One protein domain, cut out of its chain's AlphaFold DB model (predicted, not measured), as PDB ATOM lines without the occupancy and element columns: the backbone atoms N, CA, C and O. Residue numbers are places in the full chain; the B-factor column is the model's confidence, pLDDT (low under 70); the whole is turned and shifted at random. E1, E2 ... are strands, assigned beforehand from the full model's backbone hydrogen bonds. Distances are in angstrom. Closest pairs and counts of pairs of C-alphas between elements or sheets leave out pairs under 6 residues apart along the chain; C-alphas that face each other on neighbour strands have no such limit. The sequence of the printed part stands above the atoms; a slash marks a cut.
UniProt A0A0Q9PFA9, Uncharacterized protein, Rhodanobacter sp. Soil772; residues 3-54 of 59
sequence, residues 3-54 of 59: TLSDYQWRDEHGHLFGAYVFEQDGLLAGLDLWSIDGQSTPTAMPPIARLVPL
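Overview. This is residues 3 to 54 of the 59 residues of an uncharacterized protein of Rhodanobacter sp. Soil772 (UniProt A0A0Q9PFA9). Picture a long, narrow, twisted ribbon of three strands side by side, E1, E2 and E3, with E2 in the middle and a hairpin turn at each end. From the end of E3 the unnamed residues 36 to 54 loop round across one face of the ribbon to the far edge, where residues 52 to 53 pair with residues 7 to 8 of E1. The printed part has 52 residues, with no named helix and three strands in the order E1, E2, E3 along the chain and across the antiparallel sheet; the class is all strand. The outline is elongated, spanning 38 by 22 by 16 A, and the whole is only just compact, close to loose, with a radius of gyration of the C-alphas of 11.5 A.

Along the chain. Find C-alpha 3 at (123.112, 101.916, 132.699); from there E1 runs through residues 3 to 10, 21.2 A from first to last C-alpha. Next comes E2, residues 16 to 24, which is 26.9 A long and begins at C-alpha 16 at (135.946, 110.027, 120.220). E3, residues 27 to 35, is 25.5 A long; look for its last C-alpha, 35, at (137.856, 105.982, 124.632). After it, residues 36 to 54 hold no named element.

Arrangement. Start with the sheet, a meander, in which each strand is the antiparallel neighbour of the one before. E1 and E2 form a hairpin, their directions at 165 degrees. Look at C-alphas 6 and 20, which face each other at 4.2 A, and at N 7 and O 19, within hydrogen-bond range at 2.8 A. E2 and E3 form the second hairpin, at 161 degrees. Here C-alphas 21 and 31 face each other at 4.4 A, and N 18 and O 34 are within hydrogen-bond range at 2.9 A. E2 is the inner strand, and E1 and E3 are the edge strands. The sheet is twisted, with C-alphas up to 4.2 A off its best plane. Beside E1, look at residues 52 to 53, in a short antiparallel pairing with residues 7 to 8.

Size, cuts and confidence. The two C-alphas farthest apart are those of His 13 and Asp 25, 37.9 A, one in each link between strands. Both links, E1 to E2 with 5 residues and E2 to E3 with 2, are tight. The C-alphas of residues 36 to 54 lie 7 to 15 A from the mean of the C-alphas. The first and last printed C-alphas, of Thr 3 and Leu 54, are 12.1 A apart. The printed part has no cut, its mean pLDDT is 96.2, and no printed residue of this model is under 70.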
ATOM      1  N   THR A   3     122.859 100.619 133.342       94.88
ATOM      2  CA  THR A   3     123.112 101.916 132.699       94.88
ATOM      3  C   THR A   3     121.827 102.744 132.661       94.88
ATOM      4  O   THR A   3     120.768 102.247 132.277       94.88
ATOM      5  N   LEU A   4     121.921 104.000 133.093       95.44
ATOM      6  CA  LEU A   4     120.829 104.973 133.102       95.44
ATOM      7  C   LEU A   4     120.806 105.817 131.825       95.44
ATOM      8  O   LEU A   4     119.735 106.117 131.304       95.44
ATOM      9  N   SER A   5     121.987 106.208 131.350       94.62
ATOM     10  CA  SER A   5     122.178 107.070 130.186       94.62
ATOM     11  C   SER A   5     123.619 106.997 129.710       94.62
ATOM     12  O   SER A   5     124.534 106.889 130.532       94.62
ATOM     13  N   ASP A   6     123.815 107.154 128.413       95.81
ATOM     14  CA  ASP A   6     125.108 107.124 127.756       95.81
ATOM     15  C   ASP A   6     125.233 108.233 126.706       95.81
ATOM     16  O   ASP A   6     124.297 108.588 125.985       95.81
ATOM     17  N   TYR A   7     126.424 108.817 126.661       96.88
ATOM     18  CA  TYR A   7     126.762 109.970 125.846       96.88
ATOM     19  C   TYR A   7     128.108 109.761 125.171       96.88
ATOM     20  O   TYR A   7     128.951 108.999 125.639       96.88
ATOM     21  N   GLN A   8     128.328 110.506 124.099       97.44
ATOM     22  CA  GLN A   8     129.608 110.622 123.426       97.44
ATOM     23  C   GLN A   8     129.942 112.085 123.144       97.44
ATOM     24  O   GLN A   8     129.067 112.956 123.122       97.44
ATOM     25  N   TRP A   9     131.219 112.354 122.902       97.25
ATOM     26  CA  TRP A   9     131.686 113.636 122.386       97.25
ATOM     27  C   TRP A   9     132.994 113.461 121.620       97.25
ATOM     28  O   TRP A   9     133.700 112.465 121.776       97.25
ATOM     29  N   ARG A  10     133.331 114.474 120.815       96.81
ATOM     30  CA  ARG A  10     134.671 114.634 120.247       96.81
ATOM     31  C   ARG A  10     135.408 115.773 120.929       96.81
ATOM     32  O   ARG A  10     134.807 116.830 121.163       96.81
ATOM     33  N   ASP A  11     136.678 115.564 121.262       95.56
ATOM     34  CA  ASP A  11     137.553 116.643 121.728       95.56
ATOM     35  C   ASP A  11     138.037 117.529 120.566       95.56
ATOM     36  O   ASP A  11     137.584 117.417 119.428       95.56
ATOM     37  N   GLU A  12     138.927 118.468 120.876       94.94
ATOM     38  CA  GLU A  12     139.517 119.394 119.901       94.94
ATOM     39  C   GLU A  12     140.514 118.714 118.946       94.94
ATOM     40  O   GLU A  12     140.764 119.231 117.861       94.94
ATOM     41  N   HIS A  13     141.034 117.539 119.313       95.12
ATOM     42  CA  HIS A  13     141.933 116.724 118.492       95.12
ATOM     43  C   HIS A  13     141.173 115.688 117.645       95.12
ATOM     44  O   HIS A  13     141.776 114.961 116.859       95.12
ATOM     45  N   GLY A  14     139.845 115.633 117.776       95.81
ATOM     46  CA  GLY A  14     138.973 114.726 117.037       95.81
ATOM     47  C   GLY A  14     138.802 113.343 117.669       95.81
ATOM     48  O   GLY A  14     138.050 112.542 117.102       95.81
ATOM     49  N   HIS A  15     139.416 113.072 118.826       97.25
ATOM     50  CA  HIS A  15     139.263 111.804 119.539       97.25
ATOM     51  C   HIS A  15     137.819 111.617 119.999       97.25
ATOM     52  O   HIS A  15     137.179 112.564 120.468       97.25
ATOM     53  N   LEU A  16     137.305 110.399 119.857       97.38
ATOM     54  CA  LEU A  16     135.946 110.027 120.220       97.38
ATOM     55  C   LEU A  16     135.923 109.350 121.592       97.38
ATOM     56  O   LEU A  16     136.524 108.295 121.805       97.38
ATOM     57  N   PHE A  17     135.161 109.938 122.504       97.88
ATOM     58  CA  PHE A  17     135.011 109.457 123.871       97.88
ATOM     59  C   PHE A  17     133.554 109.178 124.204       97.88
ATOM     60  O   PHE A  17     132.649 109.756 123.599       97.88
ATOM     61  N   GLY A  18     133.353 108.318 125.198       96.75
ATOM     62  CA  GLY A  18     132.055 107.997 125.765       96.75
ATOM     63  C   GLY A  18     131.999 108.266 127.267       96.75
ATOM     64  O   GLY A  18     133.022 108.236 127.955       96.75
ATOM     65  N   ALA A  19     130.794 108.533 127.764       97.06
ATOM     66  CA  ALA A  19     130.458 108.589 129.183       97.06
ATOM     67  C   ALA A  19     129.162 107.818 129.434       97.06
ATOM     68  O   ALA A  19     128.202 107.989 128.686       97.06
ATOM     69  N   TYR A  20     129.109 106.989 130.475       95.88
ATOM     70  CA  TYR A  20     127.878 106.309 130.873       95.88
ATOM     71  C   TYR A  20     127.652 106.473 132.368       95.88
ATOM     72  O   TYR A  20     128.586 106.416 133.165       95.88
ATOM     73  N   VAL A  21     126.397 106.702 132.737       95.88
ATOM     74  CA  VAL A  21     125.945 106.808 134.124       95.88
ATOM     75  C   VAL A  21     125.261 105.504 134.488       95.88
ATOM     76  O   VAL A  21     124.454 104.995 133.708       95.88
ATOM     77  N   PHE A  22     125.547 104.960 135.666       96.81
ATOM     78  CA  PHE A  22     124.982 103.686 136.093       96.81
ATOM     79  C   PHE A  22     124.503 103.710 137.540       96.81
ATOM     80  O   PHE A  22     124.991 104.460 138.388       96.81
ATOM     81  N   GLU A  23     123.528 102.849 137.814       98.00
ATOM     82  CA  GLU A  23     123.016 102.586 139.151       98.00
ATOM     83  C   GLU A  23     123.366 101.179 139.638       98.00
ATOM     84  O   GLU A  23     123.602 100.242 138.858       98.00
ATOM     85  N   GLN A  24     123.312 101.028 140.957       97.62
ATOM     86  CA  GLN A  24     123.294  99.753 141.651       97.62
ATOM     87  C   GLN A  24     122.258  99.829 142.774       97.62
ATOM     88  O   GLN A  24     122.248 100.785 143.543       97.62
ATOM     89  N   ASP A  25     121.358  98.846 142.825       97.31
ATOM     90  CA  ASP A  25     120.305  98.743 143.843       97.31
ATOM     91  C   ASP A  25     119.436 100.012 143.976       97.31
ATOM     92  O   ASP A  25     119.056 100.424 145.069       97.31
ATOM     93  N   GLY A  26     119.130 100.652 142.837       96.06
ATOM     94  CA  GLY A  26     118.316 101.873 142.761       96.06
ATOM     95  C   GLY A  26     119.032 103.156 143.200       96.06
ATOM     96  O   GLY A  26     118.407 104.215 143.257       96.06
ATOM     97  N   LEU A  27     120.328 103.081 143.511       97.44
ATOM     98  CA  LEU A  27     121.163 104.225 143.862       97.44
ATOM     99  C   LEU A  27     122.099 104.577 142.709       97.44
ATOM    100  O   LEU A  27     122.675 103.691 142.071       97.44
ATOM    101  N   LEU A  28     122.297 105.878 142.479       97.12
ATOM    102  CA  LEU A  28     123.320 106.371 141.560       97.12
ATOM    103  C   LEU A  28     124.691 105.872 142.034       97.12
ATOM    104  O   LEU A  28     125.167 106.281 143.092       97.12
ATOM    105  N   ALA A  29     125.299 104.981 141.255       97.12
ATOM    106  CA  ALA A  29     126.538 104.313 141.628       97.12
ATOM    107  C   ALA A  29     127.760 105.035 141.058       97.12
ATOM    108  O   ALA A  29     128.790 105.112 141.726       97.12
ATOM    109  N   GLY A  30     127.645 105.608 139.859       96.38
ATOM    110  CA  GLY A  30     128.739 106.376 139.290       96.38
ATOM    111  C   GLY A  30     128.552 106.782 137.839       96.38
ATOM    112  O   GLY A  30     127.488 106.617 137.235       96.38
ATOM    113  N   LEU A  31     129.640 107.332 137.313       95.88
ATOM    114  CA  LEU A  31     129.846 107.657 135.915       95.88
ATOM    115  C   LEU A  31     131.253 107.207 135.539       95.88
ATOM    116  O   LEU A  31     132.197 107.481 136.278       95.88
ATOM    117  N   ASP A  32     131.372 106.575 134.380       96.12
ATOM    118  CA  ASP A  32     132.648 106.158 133.805       96.12
ATOM    119  C   ASP A  32     132.858 106.815 132.444       96.12
ATOM    120  O   ASP A  32     131.907 107.039 131.689       96.12
ATOM    121  N   LEU A  33     134.126 107.095 132.137       97.19
ATOM    122  CA  LEU A  33     134.577 107.647 130.865       97.19
ATOM    123  C   LEU A  33     135.439 106.620 130.137       97.19
ATOM    124  O   LEU A  33     136.268 105.952 130.755       97.19
ATOM    125  N   TRP A  34     135.302 106.530 128.818       96.88
ATOM    126  CA  TRP A  34     136.156 105.659 128.015       96.88
ATOM    127  C   TRP A  34     136.478 106.257 126.648       96.88
ATOM    128  O   TRP A  34     135.824 107.180 126.164       96.88
ATOM    129  N   SER A  35     137.521 105.713 126.026       97.19
ATOM    130  CA  SER A  35     137.856 105.982 124.632       97.19
ATOM    131  C   SER A  35     137.060 105.057 123.727       97.19
ATOM    132  O   SER A  35     137.193 103.838 123.834       97.19
ATOM    133  N   ILE A  36     136.246 105.618 122.837       96.75
ATOM    134  CA  ILE A  36     135.504 104.825 121.849       96.75
ATOM    135  C   ILE A  36     136.436 104.410 120.702       96.75
ATOM    136  O   ILE A  36     136.301 103.309 120.176       96.75
ATOM    137  N   ASP A  37     137.387 105.266 120.318       96.62
ATOM    138  CA  ASP A  37     138.320 105.020 119.204       96.62
ATOM    139  C   ASP A  37     139.679 104.423 119.620       96.62
ATOM    140  O   ASP A  37     140.499 104.074 118.765       96.62
ATOM    141  N   GLY A  38     139.932 104.306 120.924       96.88
ATOM    142  CA  GLY A  38     141.165 103.763 121.488       96.88
ATOM    143  C   GLY A  38     142.396 104.659 121.322       96.88
ATOM    144  O   GLY A  38     143.505 104.186 121.563       96.88
ATOM    145  N   GLN A  39     142.241 105.919 120.900       97.25
ATOM    146  CA  GLN A  39     143.375 106.797 120.577       97.25
ATOM    147  C   GLN A  39     143.891 107.603 121.775       97.25
ATOM    148  O   GLN A  39     145.037 108.049 121.772       97.25
ATOM    149  N   SER A  40     143.065 107.811 122.801       96.88
ATOM    150  CA  SER A  40     143.416 108.653 123.950       96.88
ATOM    151  C   SER A  40     142.622 108.268 125.197       96.88
ATOM    152  O   SER A  40     141.526 107.732 125.090       96.88
ATOM    153  N   THR A  41     143.141 108.547 126.394       96.81
ATOM    154  CA  THR A  41     142.422 108.319 127.658       96.81
ATOM    155  C   THR A  41     141.713 109.603 128.099       96.81
ATOM    156  O   THR A  41     142.391 110.610 128.321       96.81
ATOM    157  N   PRO A  42     140.376 109.605 128.269       95.12
ATOM    158  CA  PRO A  42     139.672 110.785 128.754       95.12
ATOM    159  C   PRO A  42     140.036 111.063 130.218       95.12
ATOM    160  O   PRO A  42     139.912 110.191 131.074       95.12
ATOM    161  N   THR A  43     140.459 112.291 130.519       93.62
ATOM    162  CA  THR A  43     140.759 112.734 131.894       93.62
ATOM    163  C   THR A  43     139.609 113.511 132.534       93.62
ATOM    164  O   THR A  43     139.561 113.644 133.754       93.62
ATOM    165  N   ALA A  44     138.696 114.044 131.719       93.62
ATOM    166  CA  ALA A  44     137.535 114.801 132.157       93.62
ATOM    167  C   ALA A  44     136.421 114.759 131.102       93.62
ATOM    168  O   ALA A  44     136.667 114.561 129.910       93.62
ATOM    169  N   MET A  45     135.194 114.991 131.560       94.06
ATOM    170  CA  MET A  45     134.025 115.179 130.704       94.06
ATOM    171  C   MET A  45     134.026 116.604 130.116       94.06
ATOM    172  O   MET A  45     134.457 117.542 130.797       94.06
ATOM    173  N   PRO A  46     133.534 116.815 128.883       95.19
ATOM    174  CA  PRO A  46     133.384 118.151 128.324       95.19
ATOM    175  C   PRO A  46     132.244 118.904 129.031       95.19
ATOM    176  O   PRO A  46     131.457 118.312 129.775       95.19
ATOM    177  N   PRO A  47     132.074 120.207 128.745       95.75
ATOM    178  CA  PRO A  47     130.842 120.910 129.077       95.75
ATOM    179  C   PRO A  47     129.612 120.150 128.565       95.75
ATOM    180  O   PRO A  47     129.614 119.659 127.435       95.75
ATOM    181  N   ILE A  48     128.540 120.126 129.361       94.50
ATOM    182  CA  ILE A  48     127.315 119.359 129.070       94.50
ATOM    183  C   ILE A  48     126.728 119.636 127.676       94.50
ATOM    184  O   ILE A  48     126.179 118.738 127.053       94.50
ATOM    185  N   ALA A  49     126.901 120.853 127.149       96.62
ATOM    186  CA  ALA A  49     126.405 121.261 125.834       96.62
ATOM    187  C   ALA A  49     127.100 120.559 124.649       96.62
ATOM    188  O   ALA A  49     126.611 120.639 123.527       96.62
ATOM    189  N   ARG A  50     128.247 119.901 124.876       96.06
ATOM    190  CA  ARG A  50     128.976 119.121 123.858       96.06
ATOM    191  C   ARG A  50     128.652 117.629 123.901       96.06
ATOM    192  O   ARG A  50     129.103 116.904 123.016       96.06
ATOM    193  N   LEU A  51     127.928 117.167 124.920       95.81
ATOM    194  CA  LEU A  51     127.514 115.774 125.020       95.81
ATOM    195  C   LEU A  51     126.365 115.519 124.049       95.81
ATOM    196  O   LEU A  51     125.375 116.249 124.035       95.81
ATOM    197  N   VAL A  52     126.488 114.456 123.265       96.50
ATOM    198  CA  VAL A  52     125.398 113.936 122.437       96.50
ATOM    199  C   VAL A  52     125.074 112.516 122.888       96.50
ATOM    200  O   VAL A  52     125.996 111.812 123.297       96.50
ATOM    201  N   PRO A  53     123.804 112.074 122.854       95.38
ATOM    202  CA  PRO A  53     123.468 110.694 123.182       95.38
ATOM    203  C   PRO A  53     124.309 109.723 122.355       95.38
ATOM    204  O   PRO A  53     124.509 109.930 121.151       95.38
ATOM    205  N   LEU A  54     124.816 108.675 122.997       92.62
ATOM    206  CA  LEU A  54     125.442 107.578 122.279       92.62
ATOM    207  C   LEU A  54     124.308 106.765 121.642       92.62
ATOM    208  O   LEU A  54     123.678 105.923 122.271       92.62
TER     209      LEU A  54